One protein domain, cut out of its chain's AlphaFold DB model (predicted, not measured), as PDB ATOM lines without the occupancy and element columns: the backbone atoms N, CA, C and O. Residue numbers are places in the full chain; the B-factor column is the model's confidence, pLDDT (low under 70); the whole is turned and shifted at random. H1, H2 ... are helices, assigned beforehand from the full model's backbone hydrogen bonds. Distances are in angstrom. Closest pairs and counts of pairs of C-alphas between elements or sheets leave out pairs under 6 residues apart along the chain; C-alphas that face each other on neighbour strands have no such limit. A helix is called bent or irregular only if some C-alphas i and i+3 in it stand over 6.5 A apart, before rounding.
ATOM      1  N   CYS A 230     226.557 168.892 137.589       51.75
ATOM      2  CA  CYS A 230     227.651 168.458 138.496       51.75
ATOM      3  C   CYS A 230     228.618 169.593 138.962       51.75
ATOM      4  O   CYS A 230     229.732 169.315 139.412       51.75
ATOM      5  N   GLY A 231     228.231 170.871 138.828       48.84
ATOM      6  CA  GLY A 231     229.108 172.045 138.953       48.84
ATOM      7  C   GLY A 231     230.027 172.397 137.758       48.84
ATOM      8  O   GLY A 231     230.983 173.136 137.974       48.84
ATOM      9  N   ARG A 232     229.788 171.904 136.532       53.53
ATOM     10  CA  ARG A 232     230.664 171.984 135.344       53.53
ATOM     11  C   ARG A 232     229.898 172.207 134.027       53.53
ATOM     12  O   ARG A 232     229.644 171.275 133.269       53.53
ATOM     13  N   ALA A 233     229.569 173.459 133.708       52.66
ATOM     14  CA  ALA A 233     228.909 173.822 132.442       52.66
ATOM     15  C   ALA A 233     229.742 173.475 131.182       52.66
ATOM     16  O   ALA A 233     229.225 173.456 130.065       52.66
ATOM     17  N   GLU A 234     231.031 173.188 131.359       62.12
ATOM     18  CA  GLU A 234     231.967 172.745 130.330       62.12
ATOM     19  C   GLU A 234     231.751 171.306 129.829       62.12
ATOM     20  O   GLU A 234     232.312 170.952 128.792       62.12
ATOM     21  N   CYS A 235     230.959 170.472 130.518       60.31
ATOM     22  CA  CYS A 235     230.818 169.056 130.160       60.31
ATOM     23  C   CYS A 235     229.820 168.803 129.014       60.31
ATOM     24  O   CYS A 235     230.031 167.873 128.237       60.31
ATOM     25  N   HIS A 236     228.816 169.668 128.826       76.00
ATOM     26  CA  HIS A 236     227.858 169.602 127.708       76.00
ATOM     27  C   HIS A 236     227.443 170.999 127.192       76.00
ATOM     28  O   HIS A 236     226.257 171.350 127.195       76.00
ATOM     29  N   PRO A 237     228.398 171.839 126.743       73.88
ATOM     30  CA  PRO A 237     228.138 173.252 126.456       73.88
ATOM     31  C   PRO A 237     227.147 173.454 125.303       73.88
ATOM     32  O   PRO A 237     226.366 174.407 125.312       73.88
ATOM     33  N   ASN A 238     227.126 172.540 124.329       79.50
ATOM     34  CA  ASN A 238     226.231 172.617 123.177       79.50
ATOM     35  C   ASN A 238     224.786 172.270 123.550       79.50
ATOM     36  O   ASN A 238     223.853 172.956 123.131       79.50
ATOM     37  N   GLU A 239     224.575 171.204 124.321       80.75
ATOM     38  CA  GLU A 239     223.256 170.802 124.819       80.75
ATOM     39  C   GLU A 239     222.692 171.881 125.737       80.75
ATOM     40  O   GLU A 239     221.538 172.274 125.574       80.75
ATOM     41  N   TYR A 240     223.521 172.412 126.637       81.25
ATOM     42  CA  TYR A 240     223.134 173.482 127.546       81.25
ATOM     43  C   TYR A 240     222.716 174.752 126.792       81.25
ATOM     44  O   TYR A 240     221.610 175.257 126.997       81.25
ATOM     45  N   ALA A 241     223.551 175.233 125.864       83.62
ATOM     46  CA  ALA A 241     223.271 176.443 125.092       83.62
ATOM     47  C   ALA A 241     221.995 176.325 124.243       83.62
ATOM     48  O   ALA A 241     221.260 177.304 124.086       83.62
ATOM     49  N   ARG A 242     221.705 175.132 123.702       85.31
ATOM     50  CA  ARG A 242     220.451 174.871 122.984       85.31
ATOM     51  C   ARG A 242     219.268 174.804 123.949       85.31
ATOM     52  O   ARG A 242     218.251 175.454 123.698       85.31
ATOM     53  N   TRP A 243     219.409 174.101 125.075       88.25
ATOM     54  CA  TRP A 243     218.330 173.913 126.049       88.25
ATOM     55  C   TRP A 243     217.846 175.254 126.605       88.25
ATOM     56  O   TRP A 243     216.636 175.472 126.708       88.25
ATOM     57  N   GLN A 244     218.764 176.183 126.878       87.75
ATOM     58  CA  GLN A 244     218.439 177.531 127.352       87.75
ATOM     59  C   GLN A 244     217.496 178.297 126.409       87.75
ATOM     60  O   GLN A 244     216.725 179.144 126.858       87.75
ATOM     61  N   GLN A 245     217.523 177.993 125.109       88.94
ATOM     62  CA  GLN A 245     216.671 178.632 124.100       88.94
ATOM     63  C   GLN A 245     215.287 177.975 123.993       88.94
ATOM     64  O   GLN A 245     214.392 178.487 123.317       88.94
ATOM     65  N   THR A 246     215.084 176.835 124.655       90.81
ATOM     66  CA  THR A 246     213.819 176.103 124.605       90.81
ATOM     67  C   THR A 246     212.754 176.739 125.493       90.81
ATOM     68  O   THR A 246     212.994 177.569 126.378       90.81
ATOM     69  N   ARG A 247     211.510 176.293 125.294       92.56
ATOM     70  CA  ARG A 247     210.419 176.660 126.199       92.56
ATOM     71  C   ARG A 247     210.623 176.082 127.596       92.56
ATOM     72  O   ARG A 247     210.235 176.769 128.535       92.56
ATOM     73  N   HIS A 248     211.227 174.899 127.726       92.50
ATOM     74  CA  HIS A 248     211.558 174.282 129.013       92.50
ATOM     75  C   HIS A 248     212.582 175.099 129.791       92.50
ATOM     76  O   HIS A 248     212.312 175.425 130.942       92.50
ATOM     77  N   GLY A 249     213.659 175.549 129.138       92.25
ATOM     78  CA  GLY A 249     214.705 176.371 129.757       92.25
ATOM     79  C   GLY A 249     214.255 177.759 130.228       92.25
ATOM     80  O   GLY A 249     215.014 178.467 130.879       92.25
ATOM     81  N   SER A 250     213.010 178.152 129.942       93.62
ATOM     82  CA  SER A 250     212.471 179.477 130.270       93.62
ATOM     83  C   SER A 250     211.045 179.467 130.832       93.62
ATOM     84  O   SER A 250     210.461 180.537 131.007       93.62
ATOM     85  N   VAL A 251     210.424 178.301 131.060       94.19
ATOM     86  CA  VAL A 251     208.977 178.228 131.340       94.19
ATOM     87  C   VAL A 251     208.585 178.927 132.638       94.19
ATOM     88  O   VAL A 251     207.664 179.743 132.614       94.19
ATOM     89  N   PHE A 252     209.303 178.685 133.733       95.75
ATOM     90  CA  PHE A 252     209.005 179.314 135.018       95.75
ATOM     91  C   PHE A 252     209.280 180.807 134.986       95.75
ATOM     92  O   PHE A 252     208.453 181.597 135.424       95.75
ATOM     93  N   THR A 253     210.405 181.187 134.383       95.75
ATOM     94  CA  THR A 253     210.792 182.588 134.192       95.75
ATOM     95  C   THR A 253     209.693 183.344 133.451       95.75
ATOM     96  O   THR A 253     209.178 184.342 133.945       95.75
ATOM     97  N   ARG A 254     209.249 182.817 132.300       95.44
ATOM     98  CA  ARG A 254     208.145 183.397 131.521       95.44
ATOM     99  C   ARG A 254     206.826 183.383 132.291       95.44
ATOM    100  O   ARG A 254     206.023 184.293 132.105       95.44
ATOM    101  N   GLY A 255     206.600 182.370 133.125       94.50
ATOM    102  CA  GLY A 255     205.442 182.263 134.008       94.50
ATOM    103  C   GLY A 255     205.384 183.410 135.007       94.50
ATOM    104  O   GLY A 255     204.424 184.171 134.979       94.50
ATOM    105  N   ILE A 256     206.447 183.599 135.793       95.81
ATOM    106  CA  ILE A 256     206.582 184.691 136.770       95.81
ATOM    107  C   ILE A 256     206.582 186.066 136.098       95.81
ATOM    108  O   ILE A 256     206.025 187.007 136.649       95.81
ATOM    109  N   GLN A 257     207.125 186.182 134.885       95.06
ATOM    110  CA  GLN A 257     207.073 187.412 134.088       95.06
ATOM    111  C   GLN A 257     205.677 187.738 133.527       95.06
ATOM    112  O   GLN A 257     205.476 188.817 132.972       95.06
ATOM    113  N   GLY A 258     204.714 186.814 133.613       91.88
ATOM    114  CA  GLY A 258     203.387 186.980 133.016       91.88
ATOM    115  C   GLY A 258     203.363 186.854 131.486       91.88
ATOM    116  O   GLY A 258     202.403 187.287 130.853       91.88
ATOM    117  N   ARG A 259     204.397 186.248 130.883       91.94
ATOM    118  CA  ARG A 259     204.560 186.060 129.426       91.94
ATOM    119  C   ARG A 259     203.958 184.756 128.889       91.94
ATOM    120  O   ARG A 259     204.041 184.489 127.688       91.94
ATOM    121  N   LEU A 260     203.417 183.893 129.750       88.25
ATOM    122  CA  LEU A 260     202.723 182.682 129.308       88.25
ATOM    123  C   LEU A 260     201.300 183.008 128.840       88.25
ATOM    124  O   LEU A 260     200.649 183.920 129.343       88.25
ATOM    125  N   ASN A 261     200.811 182.240 127.866       74.69
ATOM    126  CA  ASN A 261     199.437 182.370 127.397       74.69
ATOM    127  C   ASN A 261     198.462 181.987 128.528       74.69
ATOM    128  O   ASN A 261     198.476 180.848 128.990       74.69
ATOM    129  N   ARG A 262     197.599 182.931 128.922       68.75
ATOM    130  CA  ARG A 262     196.608 182.787 130.003       68.75
ATOM    131  C   ARG A 262     195.373 181.971 129.617       68.75
ATOM    132  O   ARG A 262     194.503 181.758 130.453       68.75
ATOM    133  N   SER A 263     195.291 181.458 128.386       64.00
ATOM    134  CA  SER A 263     194.172 180.621 127.924       64.00
ATOM    135  C   SER A 263     193.997 179.310 128.709       64.00
ATOM    136  O   SER A 263     193.108 178.532 128.385       64.00
ATOM    137  N   ARG A 264     194.885 179.012 129.666       63.41
ATOM    138  CA  ARG A 264     194.873 177.816 130.521       63.41
ATOM    139  C   ARG A 264     194.695 178.137 132.011       63.41
ATOM    140  O   ARG A 264     194.861 177.241 132.826       63.41
ATOM    141  N   GLY A 265     194.359 179.382 132.346       70.88
ATOM    142  CA  GLY A 265     194.231 179.849 133.726       70.88
ATOM    143  C   GLY A 265     195.435 180.669 134.212       70.88
ATOM    144  O   GLY A 265     196.375 180.917 133.444       70.88
ATOM    145  N   PRO A 266     195.376 181.155 135.465       78.94
ATOM    146  CA  PRO A 266     196.468 181.882 136.105       78.94
ATOM    147  C   PRO A 266     197.702 180.992 136.315       78.94
ATOM    148  O   PRO A 266     197.611 179.771 136.402       78.94
ATOM    149  N   TYR A 267     198.876 181.622 136.379       85.31
ATOM    150  CA  TYR A 267     200.126 180.949 136.724       85.31
ATOM    151  C   TYR A 267     200.310 181.015 138.239       85.31
ATOM    152  O   TYR A 267     200.551 182.099 138.760       85.31
ATOM    153  N   GLU A 268     200.174 179.885 138.929       84.00
ATOM    154  CA  GLU A 268     200.105 179.811 140.396       84.00
ATOM    155  C   GLU A 268     201.170 178.869 140.983       84.00
ATOM    156  O   GLU A 268     201.882 178.171 140.257       84.00
ATOM    157  N   ARG A 269     201.257 178.802 142.318       84.44
ATOM    158  CA  ARG A 269     202.250 177.998 143.051       84.44
ATOM    159  C   ARG A 269     202.304 176.530 142.620       84.44
ATOM    160  O   ARG A 269     203.404 175.990 142.494       84.44
ATOM    161  N   HIS A 270     201.159 175.901 142.364       81.06
ATOM    162  CA  HIS A 270     201.087 174.491 141.960       81.06
ATOM    163  C   HIS A 270     201.787 174.225 140.611       81.06
ATOM    164  O   HIS A 270     202.227 173.105 140.345       81.06
ATOM    165  N   CYS A 271     201.961 175.254 139.767       85.62
ATOM    166  CA  CYS A 271     202.660 175.146 138.485       85.62
ATOM    167  C   CYS A 271     204.159 174.849 138.646       85.62
ATOM    168  O   CYS A 271     204.766 174.319 137.715       85.62
ATOM    169  N   ALA A 272     204.769 175.188 139.791       90.12
ATOM    170  CA  ALA A 272     206.198 174.968 140.023       90.12
ATOM    171  C   ALA A 272     206.564 173.475 139.938       90.12
ATOM    172  O   ALA A 272     207.528 173.139 139.262       90.12
ATOM    173  N   SER A 273     205.702 172.585 140.434       87.69
ATOM    174  CA  SER A 273     205.868 171.122 140.374       87.69
ATOM    175  C   SER A 273     206.272 170.557 139.005       87.69
ATOM    176  O   SER A 273     206.984 169.560 138.937       87.69
ATOM    177  N   CYS A 274     205.838 171.186 137.908       89.75
ATOM    178  CA  CYS A 274     206.191 170.794 136.539       89.75
ATOM    179  C   CYS A 274     207.142 171.779 135.842       89.75
ATOM    180  O   CYS A 274     207.615 171.500 134.743       89.75
ATOM    181  N   HIS A 275     207.374 172.958 136.416       93.88
ATOM    182  CA  HIS A 275     208.104 174.054 135.776       93.88
ATOM    183  C   HIS A 275     209.400 174.434 136.487       93.88
ATOM    184  O   HIS A 275     210.085 175.339 136.019       93.88
ATOM    185  N   THR A 276     209.754 173.772 137.580       94.50
ATOM    186  CA  THR A 276     211.013 173.945 138.309       94.50
ATOM    187  C   THR A 276     211.675 172.588 138.528       94.50
ATOM    188  O   THR A 276     211.110 171.540 138.206       94.50
ATOM    189  N   VAL A 277     212.887 172.590 139.074       91.19
ATOM    190  CA  VAL A 277     213.580 171.360 139.463       91.19
ATOM    191  C   VAL A 277     213.412 171.108 140.963       91.19
ATOM    192  O   VAL A 277     213.682 171.990 141.775       91.19
ATOM    193  N   GLY A 278     212.947 169.911 141.324       90.81
ATOM    194  CA  GLY A 278     212.800 169.494 142.719       90.81
ATOM    195  C   GLY A 278     211.784 170.303 143.518       90.81
ATOM    196  O   GLY A 278     212.112 170.759 144.591       90.81
ATOM    197  N   ASP A 279     210.585 170.562 142.998       92.38
ATOM    198  CA  ASP A 279     209.501 171.128 143.816       92.38
ATOM    199  C   ASP A 279     208.739 169.991 144.513       92.38
ATOM    200  O   ASP A 279     207.738 169.493 143.994       92.38
ATOM    201  N   GLN A 280     209.289 169.510 145.630       89.62
ATOM    202  CA  GLN A 280     208.899 168.274 146.308       89.62
ATOM    203  C   GLN A 280     208.757 168.493 147.819       89.62
ATOM    204  O   GLN A 280     209.520 167.951 148.621       89.62
ATOM    205  N   VAL A 281     207.731 169.262 148.193       86.69
ATOM    206  CA  VAL A 281     207.446 169.645 149.584       86.69
ATOM    207  C   VAL A 281     207.496 168.436 150.526       86.69
ATOM    208  O   VAL A 281     206.949 167.370 150.245       86.69
ATOM    209  N   GLY A 282     208.187 168.605 151.653       82.69
ATOM    210  CA  GLY A 282     208.336 167.570 152.679       82.69
ATOM    211  C   GLY A 282     209.537 166.641 152.477       82.69
ATOM    212  O   GLY A 282     209.855 165.872 153.385       82.69
ATOM    213  N   ALA A 283     210.240 166.733 151.347       87.94
ATOM    214  CA  ALA A 283     211.566 166.149 151.187       87.94
ATOM    215  C   ALA A 283     212.661 167.145 151.602       87.94
ATOM    216  O   ALA A 283     212.427 168.343 151.714       87.94
ATOM    217  N   ASN A 284     213.860 166.631 151.888       89.38
ATOM    218  CA  ASN A 284     215.053 167.452 152.095       89.38
ATOM    219  C   ASN A 284     216.116 167.006 151.095       89.38
ATOM    220  O   ASN A 284     216.988 166.190 151.403       89.38
ATOM    221  N   ASN A 285     215.978 167.493 149.869       90.31
ATOM    222  CA  ASN A 285     216.802 167.124 148.729       90.31
ATOM    223  C   ASN A 285     217.313 168.329 147.935       90.31
ATOM    224  O   ASN A 285     217.856 168.145 146.847       90.31
ATOM    225  N   ASP A 286     217.235 169.526 148.521       91.19
ATOM    226  CA  ASP A 286     217.844 170.760 148.007       91.19
ATOM    227  C   ASP A 286     217.253 171.236 146.666       91.19
ATOM    228  O   ASP A 286     217.910 171.904 145.849       91.19
ATOM    229  N   GLY A 287     215.989 170.882 146.455       92.44
ATOM    230  CA  GLY A 287     215.151 171.284 145.347       92.44
ATOM    231  C   GLY A 287     214.601 172.706 145.478       92.44
ATOM    232  O   GLY A 287     215.038 173.526 146.290       92.44
ATOM    233  N   PHE A 288     213.692 173.051 144.571       94.75
ATOM    234  CA  PHE A 288     213.067 174.363 144.486       94.75
ATOM    235  C   PHE A 288     212.322 174.736 145.771       94.75
ATOM    236  O   PHE A 288     212.465 175.871 146.233       94.75
ATOM    237  N   ASP A 289     211.555 173.817 146.362       92.94
ATOM    238  CA  ASP A 289     210.739 174.123 147.536       92.94
ATOM    239  C   ASP A 289     211.594 174.483 148.756       92.94
ATOM    240  O   ASP A 289     211.266 175.447 149.456       92.94
ATOM    241  N   GLU A 290     212.753 173.847 148.959       94.06
ATOM    242  CA  GLU A 290     213.640 174.225 150.059       94.06
ATOM    243  C   GLU A 290     214.347 175.555 149.806       94.06
ATOM    244  O   GLU A 290     214.616 176.294 150.757       94.06
ATOM    245  N   ARG A 291     214.640 175.924 148.548       93.94
ATOM    246  CA  ARG A 291     215.159 177.274 148.240       93.94
ATOM    247  C   ARG A 291     214.124 178.348 148.546       93.94
ATOM    248  O   ARG A 291     214.475 179.393 149.101       93.94
ATOM    249  N   VAL A 292     212.859 178.085 148.230       94.88
ATOM    250  CA  VAL A 292     211.744 178.975 148.573       94.88
ATOM    251  C   VAL A 292     211.597 179.087 150.092       94.88
ATOM    252  O   VAL A 292     211.600 180.198 150.620       94.88
ATOM    253  N   ALA A 293     211.578 177.961 150.811       93.31
ATOM    254  CA  ALA A 293     211.455 177.942 152.268       93.31
ATOM    255  C   ALA A 293     212.615 178.676 152.968       93.31
ATOM    256  O   ALA A 293     212.377 179.508 153.842       93.31
ATOM    257  N   LYS A 294     213.865 178.434 152.546       94.44
ATOM    258  CA  LYS A 294     215.069 179.076 153.114       94.44
ATOM    259  C   LYS A 294     215.088 180.594 152.919       94.44
ATOM    260  O   LYS A 294     215.656 181.302 153.743       94.44
ATOM    261  N   THR A 295     214.518 181.092 151.823       95.62
ATOM    262  CA  THR A 295     214.517 182.531 151.501       95.62
ATOM    263  C   THR A 295     213.274 183.261 152.002       95.62
ATOM    264  O   THR A 295     213.269 184.489 152.032       95.62
ATOM    265  N   GLY A 296     212.217 182.534 152.372       92.75
ATOM    266  CA  GLY A 296     210.916 183.119 152.699       92.75
ATOM    267  C   GLY A 296     210.222 183.776 151.499       92.75
ATOM    268  O   GLY A 296     209.260 184.524 151.689       92.75
ATOM    269  N   TRP A 297     210.706 183.528 150.275       94.69
ATOM    270  CA  TRP A 297     210.104 184.068 149.062       94.69
ATOM    271  C   TRP A 297     208.686 183.529 148.885       94.69
ATOM    272  O   TRP A 297     208.401 182.365 149.167       94.69
ATOM    273  N   LYS A 298     207.786 184.380 148.397       90.62
ATOM    274  CA  LYS A 298     206.403 184.007 148.117       90.62
ATOM    275  C   LYS A 298     206.147 184.072 146.628       90.62
ATOM    276  O   LYS A 298     206.600 184.992 145.949       90.62
ATOM    277  N   PHE A 299     205.384 183.100 146.146       89.44
ATOM    278  CA  PHE A 299     204.907 183.112 144.776       89.44
ATOM    279  C   PHE A 299     204.037 184.364 144.553       89.44
ATOM    280  O   PHE A 299     203.194 184.652 145.402       89.44
ATOM    281  N   PRO A 300     204.238 185.131 143.470       89.50
ATOM    282  CA  PRO A 300     203.528 186.388 143.271       89.50
ATOM    283  C   PRO A 300     202.069 186.160 142.864       89.50
ATOM    284  O   PRO A 300     201.799 185.396 141.937       89.50
ATOM    285  N   ASP A 301     201.150 186.918 143.465       83.06
ATOM    286  CA  ASP A 301     199.728 186.943 143.075       83.06
ATOM    287  C   ASP A 301     199.530 187.523 141.661       83.06
ATOM    288  O   ASP A 301     198.570 187.212 140.949       83.06
ATOM    289  N   HIS A 302     200.461 188.382 141.232       86.62
ATOM    290  CA  HIS A 302     200.431 189.063 139.941       86.62
ATOM    291  C   HIS A 302     201.762 188.895 139.195       86.62
ATOM    292  O   HIS A 302     202.687 189.699 139.367       86.62
ATOM    293  N   PRO A 303     201.870 187.871 138.331       91.00
ATOM    294  CA  PRO A 303     203.037 187.690 137.480       91.00
ATOM    295  C   PRO A 303     203.320 188.916 136.597       91.00
ATOM    296  O   PRO A 303     202.432 189.419 135.904       91.00
ATOM    297  N   SER A 304     204.565 189.392 136.619       92.38
ATOM    298  CA  SER A 304     205.047 190.568 135.891       92.38
ATOM    299  C   SER A 304     206.572 190.552 135.738       92.38
ATOM    300  O   SER A 304     207.284 189.859 136.464       92.38
ATOM    301  N   GLU A 305     207.107 191.372 134.828       91.75
ATOM    302  CA  GLU A 305     208.560 191.575 134.705       91.75
ATOM    303  C   GLU A 305     209.232 191.976 136.020       91.75
ATOM    304  O   GLU A 305     210.360 191.565 136.283       91.75
ATOM    305  N   ALA A 306     208.546 192.785 136.835       93.25
ATOM    306  CA  ALA A 306     209.044 193.214 138.134       93.25
ATOM    307  C   ALA A 306     209.102 192.036 139.116       93.25
ATOM    308  O   ALA A 306     210.140 191.832 139.734       93.25
ATOM    309  N   ALA A 307     208.061 191.197 139.148       93.19
ATOM    310  CA  ALA A 307     208.000 190.037 140.035       93.19
ATOM    311  C   ALA A 307     209.172 189.062 139.834       93.19
ATOM    312  O   ALA A 307     209.632 188.446 140.790       93.19
ATOM    313  N   TRP A 308     209.701 188.935 138.608       95.06
ATOM    314  CA  TRP A 308     210.892 188.113 138.359       95.06
ATOM    315  C   TRP A 308     212.170 188.690 138.983       95.06
ATOM    316  O   TRP A 308     213.046 187.932 139.398       95.06
ATOM    317  N   ARG A 309     212.295 190.021 139.063       92.75
ATOM    318  CA  ARG A 309     213.467 190.674 139.673       92.75
ATOM    319  C   ARG A 309     213.535 190.427 141.176       92.75
ATOM    320  O   ARG A 309     214.634 190.365 141.715       92.75
ATOM    321  N   ASP A 310     212.380 190.223 141.799       93.75
ATOM    322  CA  ASP A 310     212.251 189.958 143.230       93.75
ATOM    323  C   ASP A 310     212.505 188.484 143.591       93.75
ATOM    324  O   ASP A 310     212.503 188.125 144.767       93.75
ATOM    325  N   VAL A 311     212.739 187.608 142.601       95.38
ATOM    326  CA  VAL A 311     213.069 186.198 142.850       95.38
ATOM    327  C   VAL A 311     214.528 186.083 143.321       95.38
ATOM    328  O   VAL A 311     215.448 186.413 142.557       95.38
ATOM    329  N   PRO A 312     214.779 185.563 144.540       96.44
ATOM    330  CA  PRO A 312     216.131 185.387 145.059       96.44
ATOM    331  C   PRO A 312     216.998 184.525 144.142       96.44
ATOM    332  O   PRO A 312     216.511 183.612 143.476       96.44
ATOM    333  N   GLU A 313     218.304 184.784 144.129       93.31
ATOM    334  CA  GLU A 313     219.253 184.056 143.277       93.31
ATOM    335  C   GLU A 313     219.182 182.537 143.478       93.31
ATOM    336  O   GLU A 313     219.019 181.807 142.505       93.31
ATOM    337  N   SER A 314     219.177 182.066 144.726       91.81
ATOM    338  CA  SER A 314     219.093 180.634 145.041       91.81
ATOM    339  C   SER A 314     217.796 179.972 144.556       91.81
ATOM    340  O   SER A 314     217.797 178.791 144.222       91.81
ATOM    341  N   VAL A 315     216.691 180.720 144.459       94.25
ATOM    342  CA  VAL A 315     215.430 180.241 143.866       94.25
ATOM    343  C   VAL A 315     215.536 180.228 142.337       94.25
ATOM    344  O   VAL A 315     215.116 179.265 141.693       94.25
ATOM    345  N   ARG A 316     216.162 181.253 141.736       92.50
ATOM    346  CA  ARG A 316     216.422 181.306 140.285       92.50
ATOM    347  C   ARG A 316     217.304 180.150 139.808       92.50
ATOM    348  O   ARG A 316     217.085 179.646 138.711       92.50
ATOM    349  N   GLU A 317     218.232 179.666 140.630       90.81
ATOM    350  CA  GLU A 317     219.068 178.494 140.318       90.81
ATOM    351  C   GLU A 317     218.272 177.190 140.146       90.81
ATOM    352  O   GLU A 317     218.740 176.270 139.470       90.81
ATOM    353  N   ARG A 318     217.067 177.099 140.721       92.38
ATOM    354  CA  ARG A 318     216.138 175.961 140.586       92.38
ATOM    355  C   ARG A 318     214.954 176.260 139.655       92.38
ATOM    356  O   ARG A 318     214.049 175.441 139.507       92.38
ATOM    357  N   ALA A 319     214.942 177.430 139.017       92.56
ATOM    358  CA  ALA A 319     213.866 177.832 138.123       92.56
ATOM    359  C   ALA A 319     213.949 177.131 136.760       92.56
ATOM    360  O   ALA A 319     215.037 176.897 136.230       92.56
ATOM    361  N   ASN A 320     212.785 176.948 136.133       94.06
ATOM    362  CA  ASN A 320     212.601 176.312 134.824       94.06
ATOM    363  C   ASN A 320     212.765 174.781 134.868       94.06
ATOM    364  O   ASN A 320     213.207 174.216 135.863       94.06
ATOM    365  N   VAL A 321     212.384 174.109 133.778       93.31
ATOM    366  CA  VAL A 321     212.603 172.665 133.616       93.31
ATOM    367  C   VAL A 321     214.046 172.467 133.182       93.31
ATOM    368  O   VAL A 321     214.411 172.883 132.081       93.31
ATOM    369  N   GLN A 322     214.855 171.864 134.045       89.06
ATOM    370  CA  GLN A 322     216.304 171.723 133.903       89.06
ATOM    371  C   GLN A 322     216.711 170.279 133.581       89.06
ATOM    372  O   GLN A 322     215.871 169.382 133.512       89.06
ATOM    373  N   CYS A 323     218.014 170.047 133.389       86.19
ATOM    374  CA  CYS A 323     218.573 168.740 133.033       86.19
ATOM    375  C   CYS A 323     218.094 167.629 133.979       86.19
ATOM    376  O   CYS A 323     217.697 166.556 133.537       86.19
ATOM    377  N   GLU A 324     218.069 167.899 135.284       85.81
ATOM    378  CA  GLU A 324     217.701 166.902 136.289       85.81
ATOM    379  C   GLU A 324     216.214 166.501 136.228       85.81
ATOM    380  O   GLU A 324     215.885 165.388 136.617       85.81
ATOM    381  N   ASN A 325     215.303 167.311 135.672       88.06
ATOM    382  CA  ASN A 325     213.917 166.863 135.453       88.06
ATOM    383  C   ASN A 325     213.847 165.695 134.445       88.06
ATOM    384  O   ASN A 325     212.958 164.847 134.531       88.06
ATOM    385  N   CYS A 326     214.789 165.660 133.490       84.56
ATOM    386  CA  CYS A 326     214.858 164.670 132.411       84.56
ATOM    387  C   CYS A 326     215.956 163.618 132.577       84.56
ATOM    388  O   CYS A 326     215.959 162.632 131.846       84.56
ATOM    389  N   HIS A 327     216.857 163.803 133.534       82.44
ATOM    390  CA  HIS A 327     217.894 162.832 133.841       82.44
ATOM    391  C   HIS A 327     217.794 162.324 135.280       82.44
ATOM    392  O   HIS A 327     218.074 161.164 135.522       82.44
ATOM    393  N   GLY A 328     217.309 163.100 136.239       81.75
ATOM    394  CA  GLY A 328     217.219 162.734 137.654       81.75
ATOM    395  C   GLY A 328     218.208 163.523 138.509       81.75
ATOM    396  O   GLY A 328     219.142 164.131 137.993       81.75
TER     397      GLY A 328
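AT A GLANCE: This is residues 230 to 328 of the 730 residues of the protein "Paired_CXXCH_1 domain-containing protein" of Deltaproteobacteria bacterium ADurb.Bin207 (UniProt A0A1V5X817). Short helices are joined by much loop: H2 lies near the middle, with H3 beside it as a helical hairpin and H5 packed on its last part, while H4 and H6 make a second small pair. H1 lies toward one end of the longest axis, near the first part of H2, and the looping link from H2 to H3 reaches the other end; H7 touches no helix. The printed part has 99 residues with seven named helices, H1 to H7 along the chain, and no named strand; the class is all helix, though under half of the residues, 45, are in named elements. The whole is compact, with a radius of gyration of the C-alphas of 13.5 A, and rounded, spanning 38 by 30 by 22 A.

HOW THE PARTS SIT: H2, residues 248 to 256, is the longest helix and is irregular: C-alphas 249 and 252 are 8.3 A apart. It touches H3, residues 269 to 275, at a shallow tilt of 14 degrees, opposite ways; their closest C-alphas, those of Phe 252 and His 275, are 5.4 A apart. H2 also touches H5, residues 305 to 309, where the closest C-alphas are those of Ile 256 and Trp 308, 5.7 A apart. H1, residues 237 to 243, is close to H2 but not clearly touching, the closest C-alphas being those of Trp 243 and Gly 249, 5.7 A apart; they run the same way at a steep tilt of 50 degrees. H4, residues 288 to 295, touches H6, residues 313 to 316, with the closest C-alphas, those of Arg 291 and Val 315, 5.3 A apart. H3 and H4 are only just apart, at 8.2 A between closest C-alphas. H7, residues 323 to 327, is apart from H2, among others. Every O i to N i+4 pair is within hydrogen-bond range in H1, H4 and H7, against 3 of 5 in H2, 1 of 3 in H3 and 0 of 1 in H5; for O i to N i+3, H3 has 3 of 4 and H5 1 of 2, and H6 is too short for an i+4 pair.

IN THESE COORDINATES: H2 measures 13.9 A from its first C-alpha, 248 at (211.558, 174.282, 129.013), to its last. H4 measures 10.9 A, H3 10.1 A and H1 9.8 A, with H1 beginning at C-alpha 237 (228.138, 173.252, 126.456). H3 is neither bent nor irregular, but only just: C-alphas 270 and 273 are 6.1 A apart. H5, H6 and H7 are shorter, and H7 ends at C-alpha 327 (217.894, 162.832, 133.841).

THE WHOLE: The two C-alphas farthest apart, those of Glu 234 and Ser 263, are 38.7 A apart. The printed part has no cut; the links from H2 to H3 and from H3 to H4 are long, with 12 residues each. Mean pLDDT of the printed part is 86.7, with residues 230 to 235 and 262 to 264 under 70.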